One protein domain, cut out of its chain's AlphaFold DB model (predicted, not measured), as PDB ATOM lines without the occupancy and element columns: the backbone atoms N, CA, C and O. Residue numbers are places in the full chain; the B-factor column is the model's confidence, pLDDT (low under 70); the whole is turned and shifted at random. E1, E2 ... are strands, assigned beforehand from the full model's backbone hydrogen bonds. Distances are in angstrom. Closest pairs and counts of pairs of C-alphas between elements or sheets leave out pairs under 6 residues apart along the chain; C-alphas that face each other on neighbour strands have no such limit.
ATOM      1  N   VAL A 646     -35.766  -9.993 -25.929       33.28
ATOM      2  CA  VAL A 646     -36.893  -9.070 -25.750       33.28
ATOM      3  C   VAL A 646     -37.780  -9.651 -24.663       33.28
ATOM      4  O   VAL A 646     -38.345 -10.729 -24.851       33.28
ATOM      5  N   ASP A 647     -37.910  -8.927 -23.559       29.80
ATOM      6  CA  ASP A 647     -38.933  -9.190 -22.552       29.80
ATOM      7  C   ASP A 647     -39.983  -8.077 -22.592       29.80
ATOM      8  O   ASP A 647     -39.666  -6.933 -22.931       29.80
ATOM      9  N   LYS A 648     -41.244  -8.414 -22.309       28.56
ATOM     10  CA  LYS A 648     -42.377  -7.491 -22.479       28.56
ATOM     11  C   LYS A 648     -43.170  -7.373 -21.186       28.56
ATOM     12  O   LYS A 648     -44.113  -8.126 -20.956       28.56
ATOM     13  N   VAL A 649     -42.831  -6.364 -20.389       28.80
ATOM     14  CA  VAL A 649     -43.602  -5.946 -19.213       28.80
ATOM     15  C   VAL A 649     -43.985  -4.475 -19.390       28.80
ATOM     16  O   VAL A 649     -43.131  -3.625 -19.611       28.80
ATOM     17  N   ASN A 650     -45.285  -4.181 -19.321       28.50
ATOM     18  CA  ASN A 650     -45.858  -2.826 -19.273       28.50
ATOM     19  C   ASN A 650     -45.486  -1.865 -20.427       28.50
ATOM     20  O   ASN A 650     -45.243  -0.684 -20.212       28.50
ATOM     21  N   GLY A 651     -45.511  -2.352 -21.672       33.59
ATOM     22  CA  GLY A 651     -45.631  -1.493 -22.864       33.59
ATOM     23  C   GLY A 651     -44.356  -0.807 -23.375       33.59
ATOM     24  O   GLY A 651     -44.409  -0.209 -24.444       33.59
ATOM     25  N   VAL A 652     -43.219  -0.940 -22.689       32.09
ATOM     26  CA  VAL A 652     -41.919  -0.394 -23.127       32.09
ATOM     27  C   VAL A 652     -41.076  -1.488 -23.796       32.09
ATOM     28  O   VAL A 652     -41.073  -2.636 -23.352       32.09
ATOM     29  N   VAL A 653     -40.356  -1.147 -24.871       34.31
ATOM     30  CA  VAL A 653     -39.458  -2.074 -25.583       34.31
ATOM     31  C   VAL A 653     -38.040  -1.967 -25.018       34.31
ATOM     32  O   VAL A 653     -37.298  -1.057 -25.366       34.31
ATOM     33  N   THR A 654     -37.647  -2.922 -24.177       35.38
ATOM     34  CA  THR A 654     -36.269  -3.075 -23.679       35.38
ATOM     35  C   THR A 654     -35.457  -4.040 -24.547       35.38
ATOM     36  O   THR A 654     -35.825  -5.209 -24.673       35.38
ATOM     37  N   ARG A 655     -34.326  -3.582 -25.107       41.97
ATOM     38  CA  ARG A 655     -33.309  -4.441 -25.757       41.97
ATOM     39  C   ARG A 655     -32.167  -4.750 -24.786       41.97
ATOM     40  O   ARG A 655     -31.767  -3.853 -24.055       41.97
ATOM     41  N   LYS A 656     -31.607  -5.968 -24.798       39.25
ATOM     42  CA  LYS A 656     -30.424  -6.332 -23.990       39.25
ATOM     43  C   LYS A 656     -29.198  -6.649 -24.857       39.25
ATOM     44  O   LYS A 656     -29.297  -7.506 -25.735       39.25
ATOM     45  N   PHE A 657     -28.079  -5.983 -24.571       46.47
ATOM     46  CA  PHE A 657     -26.780  -6.071 -25.256       46.47
ATOM     47  C   PHE A 657     -25.716  -6.734 -24.368       46.47
ATOM     48  O   PHE A 657     -25.808  -6.670 -23.138       46.47
ATOM     49  N   LEU A 658     -24.698  -7.344 -24.983       36.75
ATOM     50  CA  LEU A 658     -23.632  -8.083 -24.298       36.75
ATOM     51  C   LEU A 658     -22.244  -7.543 -24.671       36.75
ATOM     52  O   LEU A 658     -21.917  -7.504 -25.853       36.75
ATOM     53  N   VAL A 659     -21.402  -7.187 -23.693       42.91
ATOM     54  CA  VAL A 659     -20.053  -6.644 -23.969       42.91
ATOM     55  C   VAL A 659     -18.960  -7.480 -23.300       42.91
ATOM     56  O   VAL A 659     -19.050  -7.810 -22.115       42.91
ATOM     57  N   SER A 660     -17.906  -7.804 -24.053       31.34
ATOM     58  CA  SER A 660     -16.676  -8.424 -23.543       31.34
ATOM     59  C   SER A 660     -15.440  -7.909 -24.288       31.34
ATOM     60  O   SER A 660     -15.375  -8.066 -25.507       31.34
ATOM     61  N   ASN A 661     -14.452  -7.421 -23.525       29.47
ATOM     62  CA  ASN A 661     -13.126  -6.897 -23.917       29.47
ATOM     63  C   ASN A 661     -13.039  -5.373 -24.174       29.47
ATOM     64  O   ASN A 661     -14.040  -4.669 -24.268       29.47
ATOM     65  N   ASN A 662     -11.800  -4.862 -24.164       30.78
ATOM     66  CA  ASN A 662     -11.444  -3.670 -23.374       30.78
ATOM     67  C   ASN A 662     -11.650  -2.275 -23.992       30.78
ATOM     68  O   ASN A 662     -11.475  -1.303 -23.262       30.78
ATOM     69  N   TYR A 663     -12.015  -2.135 -25.270       32.22
ATOM     70  CA  TYR A 663     -12.279  -0.818 -25.870       32.22
ATOM     71  C   TYR A 663     -13.449  -0.889 -26.851       32.22
ATOM     72  O   TYR A 663     -13.439  -1.710 -27.766       32.22
ATOM     73  N   PHE A 664     -14.430  -0.000 -26.683       36.97
ATOM     74  CA  PHE A 664     -15.520   0.195 -27.637       36.97
ATOM     75  C   PHE A 664     -15.433   1.612 -28.207       36.97
ATOM     76  O   PHE A 664     -15.801   2.574 -27.541       36.97
ATOM     77  N   TYR A 665     -14.938   1.737 -29.439       32.06
ATOM     78  CA  TYR A 665     -15.074   2.962 -30.224       32.06
ATOM     79  C   TYR A 665     -16.243   2.793 -31.190       32.06
ATOM     80  O   TYR A 665     -16.169   1.997 -32.125       32.06
ATOM     81  N   ALA A 666     -17.288   3.607 -31.037       32.97
ATOM     82  CA  ALA A 666     -18.311   3.793 -32.064       32.97
ATOM     83  C   ALA A 666     -17.774   4.688 -33.205       32.97
ATOM     84  O   ALA A 666     -18.306   5.760 -33.483       32.97
ATOM     85  N   LYS A 667     -16.666   4.271 -33.836       28.38
ATOM     86  CA  LYS A 667     -15.995   5.014 -34.912       28.38
ATOM     87  C   LYS A 667     -15.421   4.080 -35.982       28.38
ATOM     88  O   LYS A 667     -14.223   4.078 -36.238       28.38
ATOM     89  N   PHE A 675     -28.760   3.432 -33.989       46.53
ATOM     90  CA  PHE A 675     -29.417   2.495 -33.070       46.53
ATOM     91  C   PHE A 675     -30.705   3.082 -32.482       46.53
ATOM     92  O   PHE A 675     -30.757   3.456 -31.311       46.53
ATOM     93  N   ASP A 676     -31.766   3.109 -33.286       47.22
ATOM     94  CA  ASP A 676     -33.082   3.588 -32.857       47.22
ATOM     95  C   ASP A 676     -33.780   2.575 -31.917       47.22
ATOM     96  O   ASP A 676     -34.121   1.443 -32.309       47.22
ATOM     97  N   CYS A 677     -33.905   2.955 -30.638       63.03
ATOM     98  CA  CYS A 677     -34.805   2.359 -29.642       63.03
ATOM     99  C   CYS A 677     -34.860   3.186 -28.352       63.03
ATOM    100  O   CYS A 677     -33.822   3.429 -27.748       63.03
ATOM    101  N   ASP A 678     -36.062   3.482 -27.850       72.25
ATOM    102  CA  ASP A 678     -36.261   4.276 -26.625       72.25
ATOM    103  C   ASP A 678     -35.632   3.693 -25.346       72.25
ATOM    104  O   ASP A 678     -35.427   4.442 -24.394       72.25
ATOM    105  N   CYS A 679     -35.341   2.385 -25.271       77.69
ATOM    106  CA  CYS A 679     -34.741   1.777 -24.079       77.69
ATOM    107  C   CYS A 679     -33.756   0.628 -24.372       77.69
ATOM    108  O   CYS A 679     -34.105  -0.390 -24.982       77.69
ATOM    109  N   ALA A 680     -32.551   0.737 -23.811       79.50
ATOM    110  CA  ALA A 680     -31.487  -0.261 -23.857       79.50
ATOM    111  C   ALA A 680     -31.090  -0.765 -22.460       79.50
ATOM    112  O   ALA A 680     -31.185  -0.052 -21.463       79.50
ATOM    113  N   ILE A 681     -30.615  -2.010 -22.405       80.69
ATOM    114  CA  ILE A 681     -30.033  -2.681 -21.241       80.69
ATOM    115  C   ILE A 681     -28.664  -3.244 -21.655       80.69
ATOM    116  O   ILE A 681     -28.586  -3.991 -22.627       80.69
ATOM    117  N   PHE A 682     -27.594  -2.959 -20.918       83.31
ATOM    118  CA  PHE A 682     -26.232  -3.418 -21.218       83.31
ATOM    119  C   PHE A 682     -25.720  -4.372 -20.122       83.31
ATOM    120  O   PHE A 682     -25.737  -4.008 -18.949       83.31
ATOM    121  N   ASP A 683     -25.288  -5.590 -20.485       80.25
ATOM    122  CA  ASP A 683     -24.614  -6.552 -19.587       80.25
ATOM    123  C   ASP A 683     -23.089  -6.391 -19.693       80.25
ATOM    124  O   ASP A 683     -22.491  -6.771 -20.706       80.25
ATOM    125  N   VAL A 684     -22.460  -5.824 -18.658       80.62
ATOM    126  CA  VAL A 684     -21.003  -5.596 -18.606       80.62
ATOM    127  C   VAL A 684     -20.324  -6.788 -17.936       80.62
ATOM    128  O   VAL A 684     -20.730  -7.214 -16.856       80.62
ATOM    129  N   ARG A 685     -19.285  -7.347 -18.573       76.56
ATOM    130  CA  ARG A 685     -18.625  -8.595 -18.128       76.56
ATOM    131  C   ARG A 685     -17.134  -8.477 -17.824       76.56
ATOM    132  O   ARG A 685     -16.556  -9.423 -17.295       76.56
ATOM    133  N   THR A 686     -16.524  -7.353 -18.173       75.62
ATOM    134  CA  THR A 686     -15.095  -7.061 -18.014       75.62
ATOM    135  C   THR A 686     -14.945  -5.619 -17.542       75.62
ATOM    136  O   THR A 686     -15.718  -4.767 -17.973       75.62
ATOM    137  N   ASN A 687     -13.959  -5.337 -16.687       77.62
ATOM    138  CA  ASN A 687     -13.623  -3.960 -16.322       77.62
ATOM    139  C   ASN A 687     -13.147  -3.196 -17.572       77.62
ATOM    140  O   ASN A 687     -12.380  -3.743 -18.367       77.62
ATOM    141  N   SER A 688     -13.568  -1.942 -17.724       76.38
ATOM    142  CA  SER A 688     -13.069  -1.023 -18.754       76.38
ATOM    143  C   SER A 688     -12.829   0.359 -18.152       76.38
ATOM    144  O   SER A 688     -13.540   0.775 -17.238       76.38
ATOM    145  N   ASP A 689     -11.837   1.089 -18.661       78.44
ATOM    146  CA  ASP A 689     -11.602   2.465 -18.215       78.44
ATOM    147  C   ASP A 689     -12.745   3.392 -18.652       78.44
ATOM    148  O   ASP A 689     -13.232   4.194 -17.858       78.44
ATOM    149  N   VAL A 690     -13.233   3.236 -19.887       83.06
ATOM    150  CA  VAL A 690     -14.339   4.029 -20.442       83.06
ATOM    151  C   VAL A 690     -15.432   3.105 -20.986       83.06
ATOM    152  O   VAL A 690     -15.149   2.030 -21.523       83.06
ATOM    153  N   PHE A 691     -16.687   3.519 -20.837       87.88
ATOM    154  CA  PHE A 691     -17.868   2.920 -21.451       87.88
ATOM    155  C   PHE A 691     -18.635   4.031 -22.183       87.88
ATOM    156  O   PHE A 691     -19.266   4.872 -21.546       87.88
ATOM    157  N   ASP A 692     -18.513   4.086 -23.509       87.81
ATOM    158  CA  ASP A 692     -18.993   5.210 -24.324       87.81
ATOM    159  C   ASP A 692     -20.285   4.858 -25.083       87.81
ATOM    160  O   ASP A 692     -20.308   3.977 -25.943       87.81
ATOM    161  N   LEU A 693     -21.366   5.563 -24.738       90.38
ATOM    162  CA  LEU A 693     -22.691   5.518 -25.356       90.38
ATOM    163  C   LEU A 693     -23.089   6.887 -25.955       90.38
ATOM    164  O   LEU A 693     -24.276   7.146 -26.150       90.38
ATOM    165  N   SER A 694     -22.128   7.763 -26.270       85.50
ATOM    166  CA  SER A 694     -22.360   9.077 -26.908       85.50
ATOM    167  C   SER A 694     -23.152   9.004 -28.223       85.50
ATOM    168  O   SER A 694     -23.866   9.941 -28.566       85.50
ATOM    169  N   MET A 695     -23.077   7.874 -28.933       83.75
ATOM    170  CA  MET A 695     -23.785   7.615 -30.199       83.75
ATOM    171  C   MET A 695     -25.143   6.899 -30.027       83.75
ATOM    172  O   MET A 695     -25.781   6.543 -31.019       83.75
ATOM    173  N   TYR A 696     -25.584   6.613 -28.796       83.69
ATOM    174  CA  TYR A 696     -26.846   5.907 -28.549       83.69
ATOM    175  C   TYR A 696     -28.038   6.869 -28.607       83.69
ATOM    176  O   TYR A 696     -28.117   7.808 -27.824       83.69
ATOM    177  N   GLU A 697     -29.001   6.637 -29.501       83.56
ATOM    178  CA  GLU A 697     -30.084   7.604 -29.747       83.56
ATOM    179  C   GLU A 697     -31.329   7.434 -28.859       83.56
ATOM    180  O   GLU A 697     -32.321   8.137 -29.042       83.56
ATOM    181  N   GLY A 698     -31.308   6.492 -27.915       82.81
ATOM    182  CA  GLY A 698     -32.476   6.141 -27.116       82.81
ATOM    183  C   GLY A 698     -32.611   6.886 -25.794       82.81
ATOM    184  O   GLY A 698     -31.631   7.224 -25.137       82.81
ATOM    185  N   LYS A 699     -33.860   7.044 -25.352       86.12
ATOM    186  CA  LYS A 699     -34.228   7.795 -24.145       86.12
ATOM    187  C   LYS A 699     -33.860   7.132 -22.824       86.12
ATOM    188  O   LYS A 699     -33.874   7.806 -21.799       86.12
ATOM    189  N   LYS A 700     -33.561   5.834 -22.789       87.75
ATOM    190  CA  LYS A 700     -33.308   5.119 -21.535       87.75
ATOM    191  C   LYS A 700     -32.192   4.092 -21.634       87.75
ATOM    192  O   LYS A 700     -32.178   3.251 -22.528       87.75
ATOM    193  N   VAL A 701     -31.315   4.098 -20.638       90.38
ATOM    194  CA  VAL A 701     -30.207   3.156 -20.475       90.38
ATOM    195  C   VAL A 701     -30.312   2.460 -19.119       90.38
ATOM    196  O   VAL A 701     -30.457   3.094 -18.077       90.38
ATOM    197  N   VAL A 702     -30.192   1.137 -19.114       88.19
ATOM    198  CA  VAL A 702     -29.974   0.322 -17.913       88.19
ATOM    199  C   VAL A 702     -28.635  -0.392 -18.073       88.19
ATOM    200  O   VAL A 702     -28.365  -0.944 -19.134       88.19
ATOM    201  N   ILE A 703     -27.784  -0.423 -17.053       88.56
ATOM    202  CA  ILE A 703     -26.508  -1.157 -17.086       88.56
ATOM    203  C   ILE A 703     -26.505  -2.152 -15.925       88.56
ATOM    204  O   ILE A 703     -26.834  -1.781 -14.804       88.56
ATOM    205  N   THR A 704     -26.197  -3.421 -16.187       86.19
ATOM    206  CA  THR A 704     -26.328  -4.537 -15.235       86.19
ATOM    207  C   THR A 704     -25.144  -5.500 -15.348       86.19
ATOM    208  O   THR A 704     -24.507  -5.566 -16.397       86.19
ATOM    209  N   ASN A 705     -24.849  -6.260 -14.290       81.31
ATOM    210  CA  ASN A 705     -23.913  -7.387 -14.341       81.31
ATOM    211  C   ASN A 705     -24.614  -8.680 -13.910       81.31
ATOM    212  O   ASN A 705     -24.762  -8.960 -12.721       81.31
ATOM    213  N   ILE A 706     -24.988  -9.525 -14.875       69.56
ATOM    214  CA  ILE A 706     -25.702 -10.783 -14.589       69.56
ATOM    215  C   ILE A 706     -24.857 -11.752 -13.738       69.56
ATOM    216  O   ILE A 706     -25.411 -12.582 -13.017       69.56
ATOM    217  N   LYS A 707     -23.520 -11.680 -13.813       69.81
ATOM    218  CA  LYS A 707     -22.620 -12.618 -13.122       69.81
ATOM    219  C   LYS A 707     -22.334 -12.262 -11.659       69.81
ATOM    220  O   LYS A 707     -21.636 -13.032 -11.006       69.81
ATOM    221  N   LYS A 708     -22.855 -11.142 -11.137       63.84
ATOM    222  CA  LYS A 708     -22.664 -10.693  -9.740       63.84
ATOM    223  C   LYS A 708     -21.197 -10.565  -9.294       63.84
ATOM    224  O   LYS A 708     -20.877 -10.719  -8.117       63.84
ATOM    225  N   HIS A 709     -20.287 -10.292 -10.226       66.81
ATOM    226  CA  HIS A 709     -18.916  -9.911  -9.884       66.81
ATOM    227  C   HIS A 709     -18.853  -8.400  -9.629       66.81
ATOM    228  O   HIS A 709     -19.573  -7.632 -10.265       66.81
ATOM    229  N   VAL A 710     -17.978  -7.953  -8.730       64.44
ATOM    230  CA  VAL A 710     -17.749  -6.514  -8.548       64.44
ATOM    231  C   VAL A 710     -17.001  -6.000  -9.778       64.44
ATOM    232  O   VAL A 710     -15.830  -6.319  -9.964       64.44
ATOM    233  N   ILE A 711     -17.699  -5.246 -10.630       72.25
ATOM    234  CA  ILE A 711     -17.134  -4.577 -11.806       72.25
ATOM    235  C   ILE A 711     -17.088  -3.077 -11.529       72.25
ATOM    236  O   ILE A 711     -18.095  -2.463 -11.158       72.25
ATOM    237  N   SER A 712     -15.906  -2.507 -11.729       73.19
ATOM    238  CA  SER A 712     -15.629  -1.077 -11.632       73.19
ATOM    239  C   SER A 712     -15.163  -0.565 -12.990       73.19
ATOM    240  O   SER A 712     -14.168  -1.062 -13.527       73.19
ATOM    241  N   CYS A 713     -15.857   0.437 -13.513       80.94
ATOM    242  CA  CYS A 713     -15.447   1.198 -14.689       80.94
ATOM    243  C   CYS A 713     -15.135   2.635 -14.254       80.94
ATOM    244  O   CYS A 713     -15.787   3.138 -13.341       80.94
ATOM    245  N   LYS A 714     -14.171   3.323 -14.877       80.81
ATOM    246  CA  LYS A 714     -13.867   4.704 -14.456       80.81
ATOM    247  C   LYS A 714     -14.929   5.667 -14.977       80.81
ATOM    248  O   LYS A 714     -15.613   6.298 -14.178       80.81
ATOM    249  N   LYS A 715     -15.149   5.714 -16.295       85.19
ATOM    250  CA  LYS A 715     -16.038   6.695 -16.939       85.19
ATOM    251  C   LYS A 715     -17.161   6.064 -17.766       85.19
ATOM    252  O   LYS A 715     -16.919   5.165 -18.566       85.19
ATOM    253  N   LEU A 716     -18.378   6.580 -17.608       89.81
ATOM    254  CA  LEU A 716     -19.530   6.361 -18.491       89.81
ATOM    255  C   LEU A 716     -19.794   7.646 -19.284       89.81
ATOM    256  O   LEU A 716     -19.912   8.705 -18.675       89.81
ATOM    257  N   VAL A 717     -19.927   7.556 -20.606       87.31
ATOM    258  CA  VAL A 717     -20.371   8.669 -21.463       87.31
ATOM    259  C   VAL A 717     -21.725   8.304 -22.066       87.31
ATOM    260  O   VAL A 717     -21.899   7.188 -22.546       87.31
ATOM    261  N   LEU A 718     -22.691   9.217 -22.030       88.38
ATOM    262  CA  LEU A 718     -24.029   9.075 -22.606       88.38
ATOM    263  C   LEU A 718     -24.272  10.170 -23.649       88.38
ATOM    264  O   LEU A 718     -23.698  11.254 -23.560       88.38
ATOM    265  N   SER A 719     -25.161   9.906 -24.604       87.81
ATOM    266  CA  SER A 719     -25.625  10.925 -25.547       87.81
ATOM    267  C   SER A 719     -26.509  11.992 -24.886       87.81
ATOM    268  O   SER A 719     -27.003  11.847 -23.761       87.81
ATOM    269  N   ASP A 720     -26.767  13.053 -25.644       82.31
ATOM    270  CA  ASP A 720     -27.780  14.078 -25.382       82.31
ATOM    271  C   ASP A 720     -29.225  13.544 -25.441       82.31
ATOM    272  O   ASP A 720     -30.145  14.179 -24.926       82.31
ATOM    273  N   LYS A 721     -29.440  12.358 -26.025       85.50
ATOM    274  CA  LYS A 721     -30.759  11.721 -26.167       85.50
ATOM    275  C   LYS A 721     -31.158  10.838 -24.973       85.50
ATOM    276  O   LYS A 721     -32.339  10.515 -24.854       85.50
ATOM    277  N   VAL A 722     -30.234  10.463 -24.078       88.25
ATOM    278  CA  VAL A 722     -30.530   9.593 -22.916       88.25
ATOM    279  C   VAL A 722     -31.176  10.372 -21.766       88.25
ATOM    280  O   VAL A 722     -30.487  11.027 -20.992       88.25
ATOM    281  N   GLU A 723     -32.492  10.224 -21.595       86.19
ATOM    282  CA  GLU A 723     -33.299  10.858 -20.540       86.19
ATOM    283  C   GLU A 723     -33.304  10.097 -19.189       86.19
ATOM    284  O   GLU A 723     -33.325  10.725 -18.128       86.19
ATOM    285  N   GLU A 724     -33.277   8.756 -19.181       85.38
ATOM    286  CA  GLU A 724     -33.244   7.921 -17.962       85.38
ATOM    287  C   GLU A 724     -32.012   6.982 -17.906       85.38
ATOM    288  O   GLU A 724     -31.754   6.238 -18.849       85.38
ATOM    289  N   LEU A 725     -31.315   6.911 -16.761       89.94
ATOM    290  CA  LEU A 725     -30.239   5.941 -16.468       89.94
ATOM    291  C   LEU A 725     -30.565   5.082 -15.232       89.94
ATOM    292  O   LEU A 725     -30.989   5.596 -14.195       89.94
ATOM    293  N   GLU A 726     -30.293   3.781 -15.281       88.06
ATOM    294  CA  GLU A 726     -30.350   2.886 -14.118       88.06
ATOM    295  C   GLU A 726     -29.121   1.969 -14.055       88.06
ATOM    296  O   GLU A 726     -28.837   1.238 -14.999       88.06
ATOM    297  N   LEU A 727     -28.398   1.984 -12.932       87.44
ATOM    298  CA  LEU A 727     -27.211   1.146 -12.724       87.44
ATOM    299  C   LEU A 727     -27.507   0.011 -11.736       87.44
ATOM    300  O   LEU A 727     -27.923   0.250 -10.608       87.44
ATOM    301  N   GLN A 728     -27.274  -1.235 -12.131       84.31
ATOM    302  CA  GLN A 728     -27.497  -2.423 -11.311       84.31
ATOM    303  C   GLN A 728     -26.156  -3.108 -11.028       84.31
ATOM    304  O   GLN A 728     -25.550  -3.698 -11.917       84.31
ATOM    305  N   GLU A 729     -25.705  -3.015  -9.774       77.25
ATOM    306  CA  GLU A 729     -24.515  -3.705  -9.235       77.25
ATOM    307  C   GLU A 729     -23.156  -3.348  -9.891       77.25
ATOM    308  O   GLU A 729     -22.146  -3.984  -9.599       77.25
ATOM    309  N   ILE A 730     -23.092  -2.285 -10.706       78.75
ATOM    310  CA  ILE A 730     -21.857  -1.751 -11.316       78.75
ATOM    311  C   ILE A 730     -21.535  -0.369 -10.738       78.75
ATOM    312  O   ILE A 730     -22.438   0.441 -10.501       78.75
ATOM    313  N   GLN A 731     -20.248  -0.090 -10.520       77.75
ATOM    314  CA  GLN A 731     -19.768   1.211 -10.050       77.75
ATOM    315  C   GLN A 731     -19.034   1.966 -11.166       77.75
ATOM    316  O   GLN A 731     -18.160   1.404 -11.825       77.75
ATOM    317  N   PHE A 732     -19.388   3.243 -11.326       81.38
ATOM    318  CA  PHE A 732     -18.687   4.223 -12.155       81.38
ATOM    319  C   PHE A 732     -18.150   5.359 -11.270       81.38
ATOM    320  O   PHE A 732     -18.820   5.752 -10.305       81.38
ATOM    321  N   GLU A 733     -16.959   5.869 -11.584       76.75
ATOM    322  CA  GLU A 733     -16.328   7.019 -10.906       76.75
ATOM    323  C   GLU A 733     -16.794   8.353 -11.523       76.75
ATOM    324  O   GLU A 733     -17.024   9.339 -10.823       76.75
ATOM    325  N   GLU A 734     -17.021   8.364 -12.836       78.88
ATOM    326  CA  GLU A 734     -17.488   9.509 -13.612       78.88
ATOM    327  C   GLU A 734     -18.654   9.094 -14.525       78.88
ATOM    328  O   GLU A 734     -18.634   8.025 -15.138       78.88
ATOM    329  N   VAL A 735     -19.683   9.943 -14.619       82.00
ATOM    330  CA  VAL A 735     -20.800   9.783 -15.562       82.00
ATOM    331  C   VAL A 735     -21.033  11.118 -16.259       82.00
ATOM    332  O   VAL A 735     -21.454  12.086 -15.627       82.00
ATOM    333  N   GLU A 736     -20.769  11.155 -17.558       81.75
ATOM    334  CA  GLU A 736     -20.967  12.299 -18.443       81.75
ATOM    335  C   GLU A 736     -22.177  12.043 -19.350       81.75
ATOM    336  O   GLU A 736     -22.372  10.930 -19.837       81.75
ATOM    337  N   GLY A 737     -23.016  13.054 -19.562       80.75
ATOM    338  CA  GLY A 737     -24.200  12.933 -20.409       80.75
ATOM    339  C   GLY A 737     -25.112  14.143 -20.291       80.75
ATOM    340  O   GLY A 737     -25.454  14.551 -19.182       80.75
ATOM    341  N   THR A 738     -25.506  14.707 -21.429       69.75
ATOM    342  CA  THR A 738     -26.283  15.953 -21.502       69.75
ATOM    343  C   THR A 738     -27.789  15.740 -21.683       69.75
ATOM    344  O   THR A 738     -28.534  16.710 -21.645       69.75
ATOM    345  N   GLY A 739     -28.276  14.504 -21.832       74.44
ATOM    346  CA  GLY A 739     -29.719  14.224 -21.907       74.44
ATOM    347  C   GLY A 739     -30.412  13.976 -20.559       74.44
ATOM    348  O   GLY A 739     -31.636  13.860 -20.505       74.44
ATOM    349  N   LEU A 740     -29.648  13.826 -19.469       77.06
ATOM    350  CA  LEU A 740     -30.023  12.925 -18.374       77.06
ATOM    351  C   LEU A 740     -30.944  13.522 -17.293       77.06
ATOM    352  O   LEU A 740     -30.508  13.926 -16.215       77.06
ATOM    353  N   LYS A 741     -32.251  13.416 -17.529       76.31
ATOM    354  CA  LYS A 741     -33.343  13.875 -16.646       76.31
ATOM    355  C   LYS A 741     -33.473  13.076 -15.349       76.31
ATOM    356  O   LYS A 741     -33.927  13.587 -14.324       76.31
ATOM    357  N   LYS A 742     -33.129  11.784 -15.368       75.00
ATOM    358  CA  LYS A 742     -33.379  10.872 -14.240       75.00
ATOM    359  C   LYS A 742     -32.318   9.794 -14.135       75.00
ATOM    360  O   LYS A 742     -32.019   9.116 -15.108       75.00
ATOM    361  N   ALA A 743     -31.817   9.554 -12.927       78.50
ATOM    362  CA  ALA A 743     -30.847   8.493 -12.697       78.50
ATOM    363  C   ALA A 743     -31.130   7.719 -11.402       78.50
ATOM    364  O   ALA A 743     -31.437   8.319 -10.369       78.50
ATOM    365  N   ARG A 744     -31.040   6.385 -11.454       75.19
ATOM    366  CA  ARG A 744     -31.312   5.468 -10.333       75.19
ATOM    367  C   ARG A 744     -30.089   4.621  -9.986       75.19
ATOM    368  O   ARG A 744     -29.297   4.279 -10.859       75.19
ATOM    369  N   ASN A 745     -29.986   4.245  -8.709       70.06
ATOM    370  CA  ASN A 745     -29.007   3.284  -8.180       70.06
ATOM    371  C   ASN A 745     -27.520   3.633  -8.422       70.06
ATOM    372  O   ASN A 745     -26.651   2.764  -8.389       70.06
ATOM    373  N   LEU A 746     -27.206   4.925  -8.578       69.38
ATOM    374  CA  LEU A 746     -25.839   5.458  -8.588       69.38
ATOM    375  C   LEU A 746     -25.176   5.307  -7.205       69.38
ATOM    376  O   LEU A 746     -25.116   6.244  -6.408       69.38
ATOM    377  N   ASN A 747     -24.686   4.104  -6.908       58.25
ATOM    378  CA  ASN A 747     -24.036   3.795  -5.634       58.25
ATOM    379  C   ASN A 747     -22.548   4.195  -5.584       58.25
ATOM    380  O   ASN A 747     -21.987   4.247  -4.485       58.25
ATOM    381  N   GLY A 748     -21.947   4.541  -6.728       56.81
ATOM    382  CA  GLY A 748     -20.582   5.071  -6.846       56.81
ATOM    383  C   GLY A 748     -20.402   6.508  -6.331       56.81
ATOM    384  O   GLY A 748     -21.332   7.153  -5.832       56.81
ATOM    385  N   LYS A 749     -19.167   7.009  -6.441       53.81
ATOM    386  CA  LYS A 749     -18.785   8.386  -6.108       53.81
ATOM    387  C   LYS A 749     -18.984   9.267  -7.346       53.81
ATOM    388  O   LYS A 749     -18.059   9.407  -8.126       53.81
ATOM    389  N   ILE A 750     -20.166   9.863  -7.528       56.66
ATOM    390  CA  ILE A 750     -20.394  10.791  -8.651       56.66
ATOM    391  C   ILE A 750     -19.603  12.080  -8.404       56.66
ATOM    392  O   ILE A 750     -20.052  12.941  -7.640       56.66
ATOM    393  N   VAL A 751     -18.442  12.214  -9.046       57.62
ATOM    394  CA  VAL A 751     -17.605  13.415  -8.911       57.62
ATOM    395  C   VAL A 751     -18.306  14.628  -9.526       57.62
ATOM    396  O   VAL A 751     -18.429  15.647  -8.856       57.62
ATOM    397  N   LYS A 752     -18.858  14.490 -10.738       62.66
ATOM    398  CA  LYS A 752     -19.472  15.578 -11.515       62.66
ATOM    399  C   LYS A 752     -20.845  15.175 -12.057       62.66
ATOM    400  O   LYS A 752     -21.049  14.028 -12.441       62.66
ATOM    401  N   THR A 753     -21.816  16.086 -12.055       65.19
ATOM    402  CA  THR A 753     -23.135  15.919 -12.694       65.19
ATOM    403  C   THR A 753     -23.406  17.112 -13.601       65.19
ATOM    404  O   THR A 753     -23.320  18.243 -13.134       65.19
ATOM    405  N   ILE A 754     -23.771  16.863 -14.861       66.69
ATOM    406  CA  ILE A 754     -24.203  17.907 -15.798       66.69
ATOM    407  C   ILE A 754     -25.741  17.988 -15.783       66.69
ATOM    408  O   ILE A 754     -26.395  16.944 -15.804       66.69
ATOM    409  N   LEU A 755     -26.303  19.198 -15.686       67.38
ATOM    410  CA  LEU A 755     -27.747  19.493 -15.741       67.38
ATOM    411  C   LEU A 755     -28.094  20.128 -17.092       67.38
ATOM    412  O   LEU A 755     -27.324  20.959 -17.582       67.38
ATOM    413  N   CYS A 756     -29.239  19.786 -17.685       53.22
ATOM    414  CA  CYS A 756     -29.565  20.170 -19.062       53.22
ATOM    415  C   CYS A 756     -31.025  20.515 -19.379       53.22
ATOM    416  O   CYS A 756     -31.279  21.042 -20.463       53.22
ATOM    417  N   GLU A 757     -31.991  20.277 -18.491       59.09
ATOM    418  CA  GLU A 757     -33.358  20.761 -18.711       59.09
ATOM    419  C   GLU A 757     -33.560  22.212 -18.254       59.09
ATOM    420  O   GLU A 757     -32.951  22.694 -17.300       59.09
ATOM    421  N   LYS A 758     -34.535  22.889 -18.874       59.53
ATOM    422  CA  LYS A 758     -34.945  24.262 -18.536       59.53
ATOM    423  C   LYS A 758     -35.267  24.474 -17.049       59.53
ATOM    424  O   LYS A 758     -35.144  25.597 -16.568       59.53
ATOM    425  N   CYS A 759     -35.703  23.437 -16.327       51.62
ATOM    426  CA  CYS A 759     -35.989  23.500 -14.892       51.62
ATOM    427  C   CYS A 759     -35.713  22.161 -14.184       51.62
ATOM    428  O   CYS A 759     -36.561  21.271 -14.212       51.62
ATOM    429  N   GLU A 760     -34.597  22.037 -13.460       68.75
ATOM    430  CA  GLU A 760     -34.203  20.780 -12.797       68.75
ATOM    431  C   GLU A 760     -34.318  20.772 -11.265       68.75
ATOM    432  O   GLU A 760     -34.174  21.792 -10.588       68.75
ATOM    433  N   LYS A 761     -34.542  19.570 -10.709       74.62
ATOM    434  CA  LYS A 761     -34.583  19.274  -9.267       74.62
ATOM    435  C   LYS A 761     -33.557  18.193  -8.895       74.62
ATOM    436  O   LYS A 761     -33.788  17.010  -9.134       74.62
ATOM    437  N   VAL A 762     -32.449  18.571  -8.254       73.56
ATOM    438  CA  VAL A 762     -31.325  17.676  -7.929       73.56
ATOM    439  C   VAL A 762     -31.313  17.305  -6.447       73.56
ATOM    440  O   VAL A 762     -30.985  18.130  -5.602       73.56
ATOM    441  N   PHE A 763     -31.590  16.037  -6.125       72.12
ATOM    442  CA  PHE A 763     -31.560  15.519  -4.749       72.12
ATOM    443  C   PHE A 763     -30.580  14.339  -4.586       72.12
ATOM    444  O   PHE A 763     -30.985  13.186  -4.437       72.12
ATOM    445  N   ARG A 764     -29.264  14.602  -4.646       74.44
ATOM    446  CA  ARG A 764     -28.203  13.568  -4.707       74.44
ATOM    447  C   ARG A 764     -27.243  13.629  -3.504       74.44
ATOM    448  O   ARG A 764     -26.263  14.367  -3.510       74.44
ATOM    449  N   LYS A 765     -27.449  12.766  -2.495       71.50
ATOM    450  CA  LYS A 765     -26.651  12.712  -1.239       71.50
ATOM    451  C   LYS A 765     -25.118  12.581  -1.412       71.50
ATOM    452  O   LYS A 765     -24.399  12.929  -0.479       71.50
ATOM    453  N   LYS A 766     -24.626  12.047  -2.542       73.62
ATOM    454  CA  LYS A 766     -23.203  11.712  -2.792       73.62
ATOM    455  C   LYS A 766     -22.487  12.570  -3.856       73.62
ATOM    456  O   LYS A 766     -21.308  12.330  -4.076       73.62
ATOM    457  N   CYS A 767     -23.171  13.502  -4.522       78.75
ATOM    458  CA  CYS A 767     -22.596  14.326  -5.598       78.75
ATOM    459  C   CYS A 767     -21.611  15.371  -5.036       78.75
ATOM    460  O   CYS A 767     -21.909  15.928  -3.982       78.75
ATOM    461  N   GLU A 768     -20.477  15.613  -5.710       85.12
ATOM    462  CA  GLU A 768     -19.429  16.571  -5.287       85.12
ATOM    463  C   GLU A 768     -19.387  17.857  -6.152       85.12
ATOM    464  O   GLU A 768     -19.228  18.942  -5.594       85.12
ATOM    465  N   GLU A 769     -19.633  17.783  -7.463       87.19
ATOM    466  CA  GLU A 769     -19.748  18.935  -8.378       87.19
ATOM    467  C   GLU A 769     -21.018  18.857  -9.251       87.19
ATOM    468  O   GLU A 769     -21.383  17.790  -9.757       87.19
ATOM    469  N   ILE A 770     -21.676  20.002  -9.461       84.00
ATOM    470  CA  ILE A 770     -22.790  20.192 -10.404       84.00
ATOM    471  C   ILE A 770     -22.392  21.243 -11.445       84.00
ATOM    472  O   ILE A 770     -21.931  22.315 -11.072       84.00
ATOM    473  N   VAL A 771     -22.618  20.977 -12.731       85.56
ATOM    474  CA  VAL A 771     -22.411  21.936 -13.827       85.56
ATOM    475  C   VAL A 771     -23.691  22.052 -14.648       85.56
ATOM    476  O   VAL A 771     -24.245  21.043 -15.069       85.56
ATOM    477  N   CYS A 772     -24.186  23.261 -14.873       82.44
ATOM    478  CA  CYS A 772     -25.371  23.504 -15.693       82.44
ATOM    479  C   CYS A 772     -24.939  23.767 -17.137       82.44
ATOM    480  O   CYS A 772     -23.986  24.509 -17.357       82.44
ATOM    481  N   SER A 773     -25.629  23.178 -18.111       78.56
ATOM    482  CA  SER A 773     -25.450  23.522 -19.524       78.56
ATOM    483  C   SER A 773     -26.256  24.763 -19.910       78.56
ATOM    484  O   SER A 773     -27.127  25.229 -19.168       78.56
ATOM    485  N   ASP A 774     -25.995  25.286 -21.103       79.06
ATOM    486  CA  ASP A 774     -26.531  26.561 -21.591       79.06
ATOM    487  C   ASP A 774     -28.057  26.592 -21.775       79.06
ATOM    488  O   ASP A 774     -28.622  27.660 -21.973       79.06
ATOM    489  N   ASN A 775     -28.755  25.459 -21.659       74.44
ATOM    490  CA  ASN A 775     -30.215  25.385 -21.806       74.44
ATOM    491  C   ASN A 775     -30.991  25.476 -20.476       74.44
ATOM    492  O   ASN A 775     -32.226  25.483 -20.473       74.44
ATOM    493  N   VAL A 776     -30.290  25.526 -19.342       80.69
ATOM    494  CA  VAL A 776     -30.893  25.505 -18.004       80.69
ATOM    495  C   VAL A 776     -31.306  26.920 -17.585       80.69
ATOM    496  O   VAL A 776     -30.453  27.770 -17.373       80.69
ATOM    497  N   GLU A 777     -32.609  27.177 -17.410       85.88
ATOM    498  CA  GLU A 777     -33.114  28.465 -16.891       85.88
ATOM    499  C   GLU A 777     -33.370  28.442 -15.375       85.88
ATOM    500  O   GLU A 777     -33.372  29.492 -14.729       85.88
ATOM    501  N   LYS A 778     -33.605  27.261 -14.789       87.19
ATOM    502  CA  LYS A 778     -33.943  27.098 -13.372       87.19
ATOM    503  C   LYS A 778     -33.328  25.841 -12.759       87.19
ATOM    504  O   LYS A 778     -33.469  24.739 -13.278       87.19
ATOM    505  N   VAL A 779     -32.723  25.996 -11.588       89.69
ATOM    506  CA  VAL A 779     -32.045  24.934 -10.840       89.69
ATOM    507  C   VAL A 779     -32.576  24.894  -9.411       89.69
ATOM    508  O   VAL A 779     -32.664  25.921  -8.741       89.69
ATOM    509  N   VAL A 780     -32.928  23.705  -8.923       90.25
ATOM    510  CA  VAL A 780     -33.363  23.472  -7.539       90.25
ATOM    511  C   VAL A 780     -32.579  22.296  -6.955       90.25
ATOM    512  O   VAL A 780     -32.852  21.143  -7.269       90.25
ATOM    513  N   ILE A 781     -31.598  22.556  -6.099       90.19
ATOM    514  CA  ILE A 781     -30.718  21.546  -5.499       90.19
ATOM    515  C   ILE A 781     -31.117  21.335  -4.036       90.19
ATOM    516  O   ILE A 781     -31.306  22.300  -3.302       90.19
ATOM    517  N   GLY A 782     -31.238  20.086  -3.582       89.12
ATOM    518  CA  GLY A 782     -31.688  19.776  -2.227       89.12
ATOM    519  C   GLY A 782     -31.007  18.561  -1.592       89.12
ATOM    520  O   GLY A 782     -30.838  17.524  -2.224       89.12
ATOM    521  N   ASN A 783     -30.682  18.627  -0.300       88.25
ATOM    522  CA  ASN A 783     -30.172  17.500   0.502       88.25
ATOM    523  C   ASN A 783     -28.858  16.854  -0.019       88.25
ATOM    524  O   ASN A 783     -28.543  15.703   0.320       88.25
ATOM    525  N   CYS A 784     -28.067  17.564  -0.831       86.81
ATOM    526  CA  CYS A 784     -26.798  17.068  -1.375       86.81
ATOM    527  C   CYS A 784     -25.653  17.213  -0.353       86.81
ATOM    528  O   CYS A 784     -24.850  18.139  -0.425       86.81
ATOM    529  N   LYS A 785     -25.569  16.279   0.608       86.75
ATOM    530  CA  LYS A 785     -24.616  16.309   1.744       86.75
ATOM    531  C   LYS A 785     -23.121  16.376   1.386       86.75
ATOM    532  O   LYS A 785     -22.318  16.681   2.264       86.75
ATOM    533  N   LYS A 786     -22.737  16.046   0.150       87.31
ATOM    534  CA  LYS A 786     -21.344  16.056  -0.328       87.31
ATOM    535  C   LYS A 786     -21.024  17.146  -1.354       87.31
ATOM    536  O   LYS A 786     -19.864  17.254  -1.728       87.31
ATOM    537  N   LEU A 787     -22.008  17.931  -1.790       90.81
ATOM    538  CA  LEU A 787     -21.820  18.890  -2.876       90.81
ATOM    539  C   LEU A 787     -20.857  19.991  -2.436       90.81
ATOM    540  O   LEU A 787     -21.113  20.611  -1.414       90.81
ATOM    541  N   VAL A 788     -19.787  20.215  -3.197       92.31
ATOM    542  CA  VAL A 788     -18.718  21.188  -2.924       92.31
ATOM    543  C   VAL A 788     -18.797  22.380  -3.874       92.31
ATOM    544  O   VAL A 788     -18.591  23.513  -3.434       92.31
ATOM    545  N   LYS A 789     -19.119  22.141  -5.150       91.62
ATOM    546  CA  LYS A 789     -19.105  23.156  -6.211       91.62
ATOM    547  C   LYS A 789     -20.347  23.086  -7.103       91.62
ATOM    548  O   LYS A 789     -20.829  22.002  -7.430       91.62
ATOM    549  N   ILE A 790     -20.837  24.253  -7.511       92.31
ATOM    550  CA  ILE A 790     -21.821  24.434  -8.582       92.31
ATOM    551  C   ILE A 790     -21.215  25.377  -9.628       92.31
ATOM    552  O   ILE A 790     -20.686  26.421  -9.261       92.31
ATOM    553  N   THR A 791     -21.335  25.055 -10.912       91.75
ATOM    554  CA  THR A 791     -21.075  25.976 -12.027       91.75
ATOM    555  C   THR A 791     -22.377  26.166 -12.795       91.75
ATOM    556  O   THR A 791     -23.014  25.190 -13.195       91.75
ATOM    557  N   LEU A 792     -22.810  27.412 -12.950       90.88
ATOM    558  CA  LEU A 792     -24.014  27.782 -13.691       90.88
ATOM    559  C   LEU A 792     -23.656  28.205 -15.117       90.88
ATOM    560  O   LEU A 792     -22.529  28.627 -15.374       90.88
ATOM    561  N   SER A 793     -24.632  28.115 -16.015       88.31
ATOM    562  CA  SER A 793     -24.545  28.650 -17.372       88.31
ATOM    563  C   SER A 793     -25.170  30.039 -17.458       88.31
ATOM    564  O   SER A 793     -25.981  30.423 -16.610       88.31
ATOM    565  N   GLU A 794     -24.855  30.772 -18.528       86.25
ATOM    566  CA  GLU A 794     -25.269  32.174 -18.684       86.25
ATOM    567  C   GLU A 794     -26.791  32.372 -18.762       86.25
ATOM    568  O   GLU A 794     -27.299  33.447 -18.455       86.25
ATOM    569  N   ASN A 795     -27.530  31.316 -19.112       85.44
ATOM    570  CA  ASN A 795     -28.987  31.330 -19.205       85.44
ATOM    571  C   ASN A 795     -29.700  30.946 -17.891       85.44
ATOM    572  O   ASN A 795     -30.935  30.990 -17.839       85.44
ATOM    573  N   THR A 796     -28.968  30.604 -16.819       89.62
ATOM    574  CA  THR A 796     -29.564  30.193 -15.535       89.62
ATOM    575  C   THR A 796     -30.129  31.390 -14.767       89.62
ATOM    576  O   THR A 796     -29.425  32.077 -14.035       89.62
ATOM    577  N   LYS A 797     -31.444  31.603 -14.871       90.25
ATOM    578  CA  LYS A 797     -32.171  32.729 -14.257       90.25
ATOM    579  C   LYS A 797     -32.568  32.485 -12.799       90.25
ATOM    580  O   LYS A 797     -32.700  33.445 -12.046       90.25
ATOM    581  N   ILE A 798     -32.807  31.239 -12.384       90.69
ATOM    582  CA  ILE A 798     -33.330  30.917 -11.043       90.69
ATOM    583  C   ILE A 798     -32.506  29.797 -10.398       90.69
ATOM    584  O   ILE A 798     -32.399  28.712 -10.962       90.69
ATOM    585  N   LEU A 799     -32.000  30.007  -9.180       93.56
ATOM    586  CA  LEU A 799     -31.255  29.007  -8.409       93.56
ATOM    587  C   LEU A 799     -31.802  28.900  -6.980       93.56
ATOM    588  O   LEU A 799     -31.744  29.852  -6.208       93.56
ATOM    589  N   HIS A 800     -32.292  27.722  -6.602       94.56
ATOM    590  CA  HIS A 800     -32.715  27.400  -5.239       94.56
ATOM    591  C   HIS A 800     -31.850  26.256  -4.694       94.56
ATOM    592  O   HIS A 800     -31.766  25.205  -5.317       94.56
ATOM    593  N   ILE A 801     -31.209  26.432  -3.540       93.88
ATOM    594  CA  ILE A 801     -30.361  25.421  -2.895       93.88
ATOM    595  C   ILE A 801     -30.854  25.194  -1.463       93.88
ATOM    596  O   ILE A 801     -31.078  26.155  -0.731       93.88
ATOM    597  N   GLN A 802     -31.004  23.936  -1.045       93.50
ATOM    598  CA  GLN A 802     -31.453  23.578   0.299       93.50
ATOM    599  C   GLN A 802     -30.658  22.410   0.913       93.50
ATOM    600  O   GLN A 802     -30.481  21.376   0.276       93.50
ATOM    601  N   ASN A 803     -30.265  22.498   2.188       91.69
ATOM    602  CA  ASN A 803     -29.646  21.394   2.946       91.69
ATOM    603  C   ASN A 803     -28.365  20.811   2.281       91.69
ATOM    604  O   ASN A 803     -28.187  19.587   2.214       91.69
ATOM    605  N   CYS A 804     -27.476  21.669   1.770       93.00
ATOM    606  CA  CYS A 804     -26.193  21.291   1.154       93.00
ATOM    607  C   CYS A 804     -25.013  21.829   1.988       93.00
ATOM    608  O   CYS A 804     -24.396  22.819   1.598       93.00
ATOM    609  N   PRO A 805     -24.683  21.206   3.139       91.00
ATOM    610  CA  PRO A 805     -23.746  21.770   4.118       91.00
ATOM    611  C   PRO A 805     -22.319  21.956   3.586       91.00
ATOM    612  O   PRO A 805     -21.664  22.930   3.925       91.00
ATOM    613  N   LYS A 806     -21.848  21.067   2.702       92.88
ATOM    614  CA  LYS A 806     -20.478  21.116   2.160       92.88
ATOM    615  C   LYS A 806     -20.286  22.053   0.963       92.88
ATOM    616  O   LYS A 806     -19.187  22.085   0.413       92.88
ATOM    617  N   LEU A 807     -21.317  22.791   0.543       93.88
ATOM    618  CA  LEU A 807     -21.224  23.650  -0.635       93.88
ATOM    619  C   LEU A 807     -20.304  24.833  -0.330       93.88
ATOM    620  O   LEU A 807     -20.540  25.580   0.617       93.88
ATOM    621  N   THR A 808     -19.261  25.009  -1.141       92.56
ATOM    622  CA  THR A 808     -18.235  26.039  -0.922       92.56
ATOM    623  C   THR A 808     -18.046  27.014  -2.078       92.56
ATOM    624  O   THR A 808     -17.497  28.090  -1.832       92.56
ATOM    625  N   HIS A 809     -18.465  26.657  -3.296       92.75
ATOM    626  CA  HIS A 809     -18.267  27.455  -4.509       92.75
ATOM    627  C   HIS A 809     -19.517  27.436  -5.404       92.75
ATOM    628  O   HIS A 809     -20.098  26.373  -5.634       92.75
ATOM    629  N   ILE A 810     -19.896  28.605  -5.934       93.56
ATOM    630  CA  ILE A 810     -20.921  28.770  -6.975       93.56
ATOM    631  C   ILE A 810     -20.350  29.706  -8.051       93.56
ATOM    632  O   ILE A 810     -20.166  30.897  -7.809       93.56
ATOM    633  N   GLU A 811     -20.055  29.167  -9.229       91.62
ATOM    634  CA  GLU A 811     -19.586  29.900 -10.412       91.62
ATOM    635  C   GLU A 811     -20.774  30.258 -11.324       91.62
ATOM    636  O   GLU A 811     -21.787  29.563 -11.317       91.62
ATOM    637  N   GLY A 812     -20.683  31.352 -12.091       86.00
ATOM    638  CA  GLY A 812     -21.778  31.836 -12.959       86.00
ATOM    639  C   GLY A 812     -22.925  32.564 -12.232       86.00
ATOM    640  O   GLY A 812     -23.895  32.990 -12.847       86.00
ATOM    641  N   ILE A 813     -22.830  32.774 -10.911       85.31
ATOM    642  CA  ILE A 813     -23.944  33.307 -10.099       85.31
ATOM    643  C   ILE A 813     -24.427  34.716 -10.502       85.31
ATOM    644  O   ILE A 813     -25.577  35.060 -10.244       85.31
ATOM    645  N   LYS A 814     -23.584  35.519 -11.168       79.38
ATOM    646  CA  LYS A 814     -23.913  36.891 -11.608       79.38
ATOM    647  C   LYS A 814     -25.057  36.955 -12.631       79.38
ATOM    648  O   LYS A 814     -25.620  38.027 -12.821       79.38
ATOM    649  N   GLN A 815     -25.382  35.838 -13.283       75.69
ATOM    650  CA  GLN A 815     -26.442  35.733 -14.293       75.69
ATOM    651  C   GLN A 815     -27.809  35.317 -13.693       75.69
ATOM    652  O   GLN A 815     -28.826  35.331 -14.385       75.69
ATOM    653  N   VAL A 816     -27.862  34.999 -12.392       81.50
ATOM    654  CA  VAL A 816     -29.069  34.510 -11.706       81.50
ATOM    655  C   VAL A 816     -29.958  35.664 -11.230       81.50
ATOM    656  O   VAL A 816     -29.645  36.349 -10.261       81.50
ATOM    657  N   ALA A 817     -31.129  35.815 -11.849       83.69
ATOM    658  CA  ALA A 817     -32.153  36.794 -11.472       83.69
ATOM    659  C   ALA A 817     -32.914  36.460 -10.169       83.69
ATOM    660  O   ALA A 817     -33.534  37.335  -9.569       83.69
ATOM    661  N   THR A 818     -32.930  35.201  -9.715       88.69
ATOM    662  CA  THR A 818     -33.559  34.817  -8.437       88.69
ATOM    663  C   THR A 818     -32.773  33.718  -7.733       88.69
ATOM    664  O   THR A 818     -32.795  32.558  -8.149       88.69
ATOM    665  N   LEU A 819     -32.112  34.079  -6.634       92.88
ATOM    666  CA  LEU A 819     -31.352  33.169  -5.783       92.88
ATOM    667  C   LEU A 819     -32.121  32.865  -4.487       92.88
ATOM    668  O   LEU A 819     -32.733  33.741  -3.883       92.88
ATOM    669  N   THR A 820     -32.086  31.619  -4.025       91.25
ATOM    670  CA  THR A 820     -32.595  31.225  -2.705       91.25
ATOM    671  C   THR A 820     -31.695  30.141  -2.136       91.25
ATOM    672  O   THR A 820     -31.615  29.058  -2.702       91.25
ATOM    673  N   ILE A 821     -31.031  30.391  -1.009       92.25
ATOM    674  CA  ILE A 821     -30.198  29.389  -0.331       92.25
ATOM    675  C   ILE A 821     -30.744  29.180   1.084       92.25
ATOM    676  O   ILE A 821     -31.077  30.139   1.772       92.25
ATOM    677  N   LYS A 822     -30.896  27.919   1.504       90.38
ATOM    678  CA  LYS A 822     -31.417  27.536   2.824       90.38
ATOM    679  C   LYS A 822     -30.591  26.391   3.403       90.38
ATOM    680  O   LYS A 822     -30.406  25.373   2.744       90.38
ATOM    681  N   ASN A 823     -30.142  26.499   4.651       87.50
ATOM    682  CA  ASN A 823     -29.437  25.415   5.353       87.50
ATOM    683  C   ASN A 823     -28.182  24.888   4.603       87.50
ATOM    684  O   ASN A 823     -27.934  23.681   4.551       87.50
TER     685      ASN A 823
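This is residues 646 to 667 and 675 to 823 of the 829 residues of an uncharacterized protein of Entamoeba invadens IP1 (UniProt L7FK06). The chain is wound in stacked turns, a solenoid with two walls of parallel strands: E1, E2, E4, E6, E8, then E10, E12, E14, E16 along one side, and E3, E5, E7, then E9, E11, E13, E15 along the other. Each wall is broken into two sheets, between E8 and E10 and between E7 and E9, and the stack has two parts. The printed part has 171 residues, no named helix and 16 strands, E1 to E16 in order; it is all strand, though strands hold 77 residues, under half. It is compact, with a radius of gyration of the C-alphas of 17.0 A and spans of 47 by 34 by 30 A.

Residues 646 to 647 pair, antiparallel, with residues 654 to 655 of E1, residues 654 to 659. The first sheet runs E1, E2 (residues 679 to 684), E4 (700 to 704), E6 (724 to 728), E8 (742 to 744). It is only just strongly twisted, with C-alphas up to 4.3 A off its best plane. Within hydrogen-bond range are N 657 and O 681, 2.8 A, N 682 and O 702, 2.8 A, N 703 and O 726, 2.8 A, and N 725 and O 742, 2.8 A. The second runs E3 (690 to 693), E5 (711 to 718), E7 (730 to 736), with N 691 and O 715 at 2.8 A and N 716 and O 734 at 2.9 A; E5 bends by 75 degrees at residue 714. The closest C-alphas of E4 and E7, Thr 704 and Ile 730, are 6.6 A apart. The third runs E9 (752 to 755), E11 (769 to 772), E13 (789 to 791), E15 (809 to 811), with N 755 and O 771 at 2.8 A, N 772 and O 791 at 2.8 A, and N 790 and O 809 at 2.9 A. The closest C-alphas of E7 and E9, Glu 734 and Lys 752, are 6.7 A apart. The fourth runs E10 (759 to 762), E12 (778 to 782), E14 (798 to 802), E16 (818 to 822), with N 762 and O 780, N 781 and O 800, and N 801 and O 820 each at 2.8 A. E8 and E10 are apart.

E1 begins at C-alpha 654 (-36.269, -3.075, -23.679) and is 16.6 A long. E2 measures 16.5 A, E5 18.7 A and E7 15.8 A. E16, 13.6 A, ends at C-alpha 822 (-31.417, 27.536, 2.824).

The C-alphas farthest apart, Lys 707 and Ala 817, are 50.4 A apart. Residues 668 to 674, in the link from E1 to E2, are not printed; C-alphas 667 and 675 are 13.8 A apart. Of the links printed whole, none is long. Mean pLDDT of the printed part is 74.6, with 46 residues under 70, among them 646 to 667 and 746 to 760.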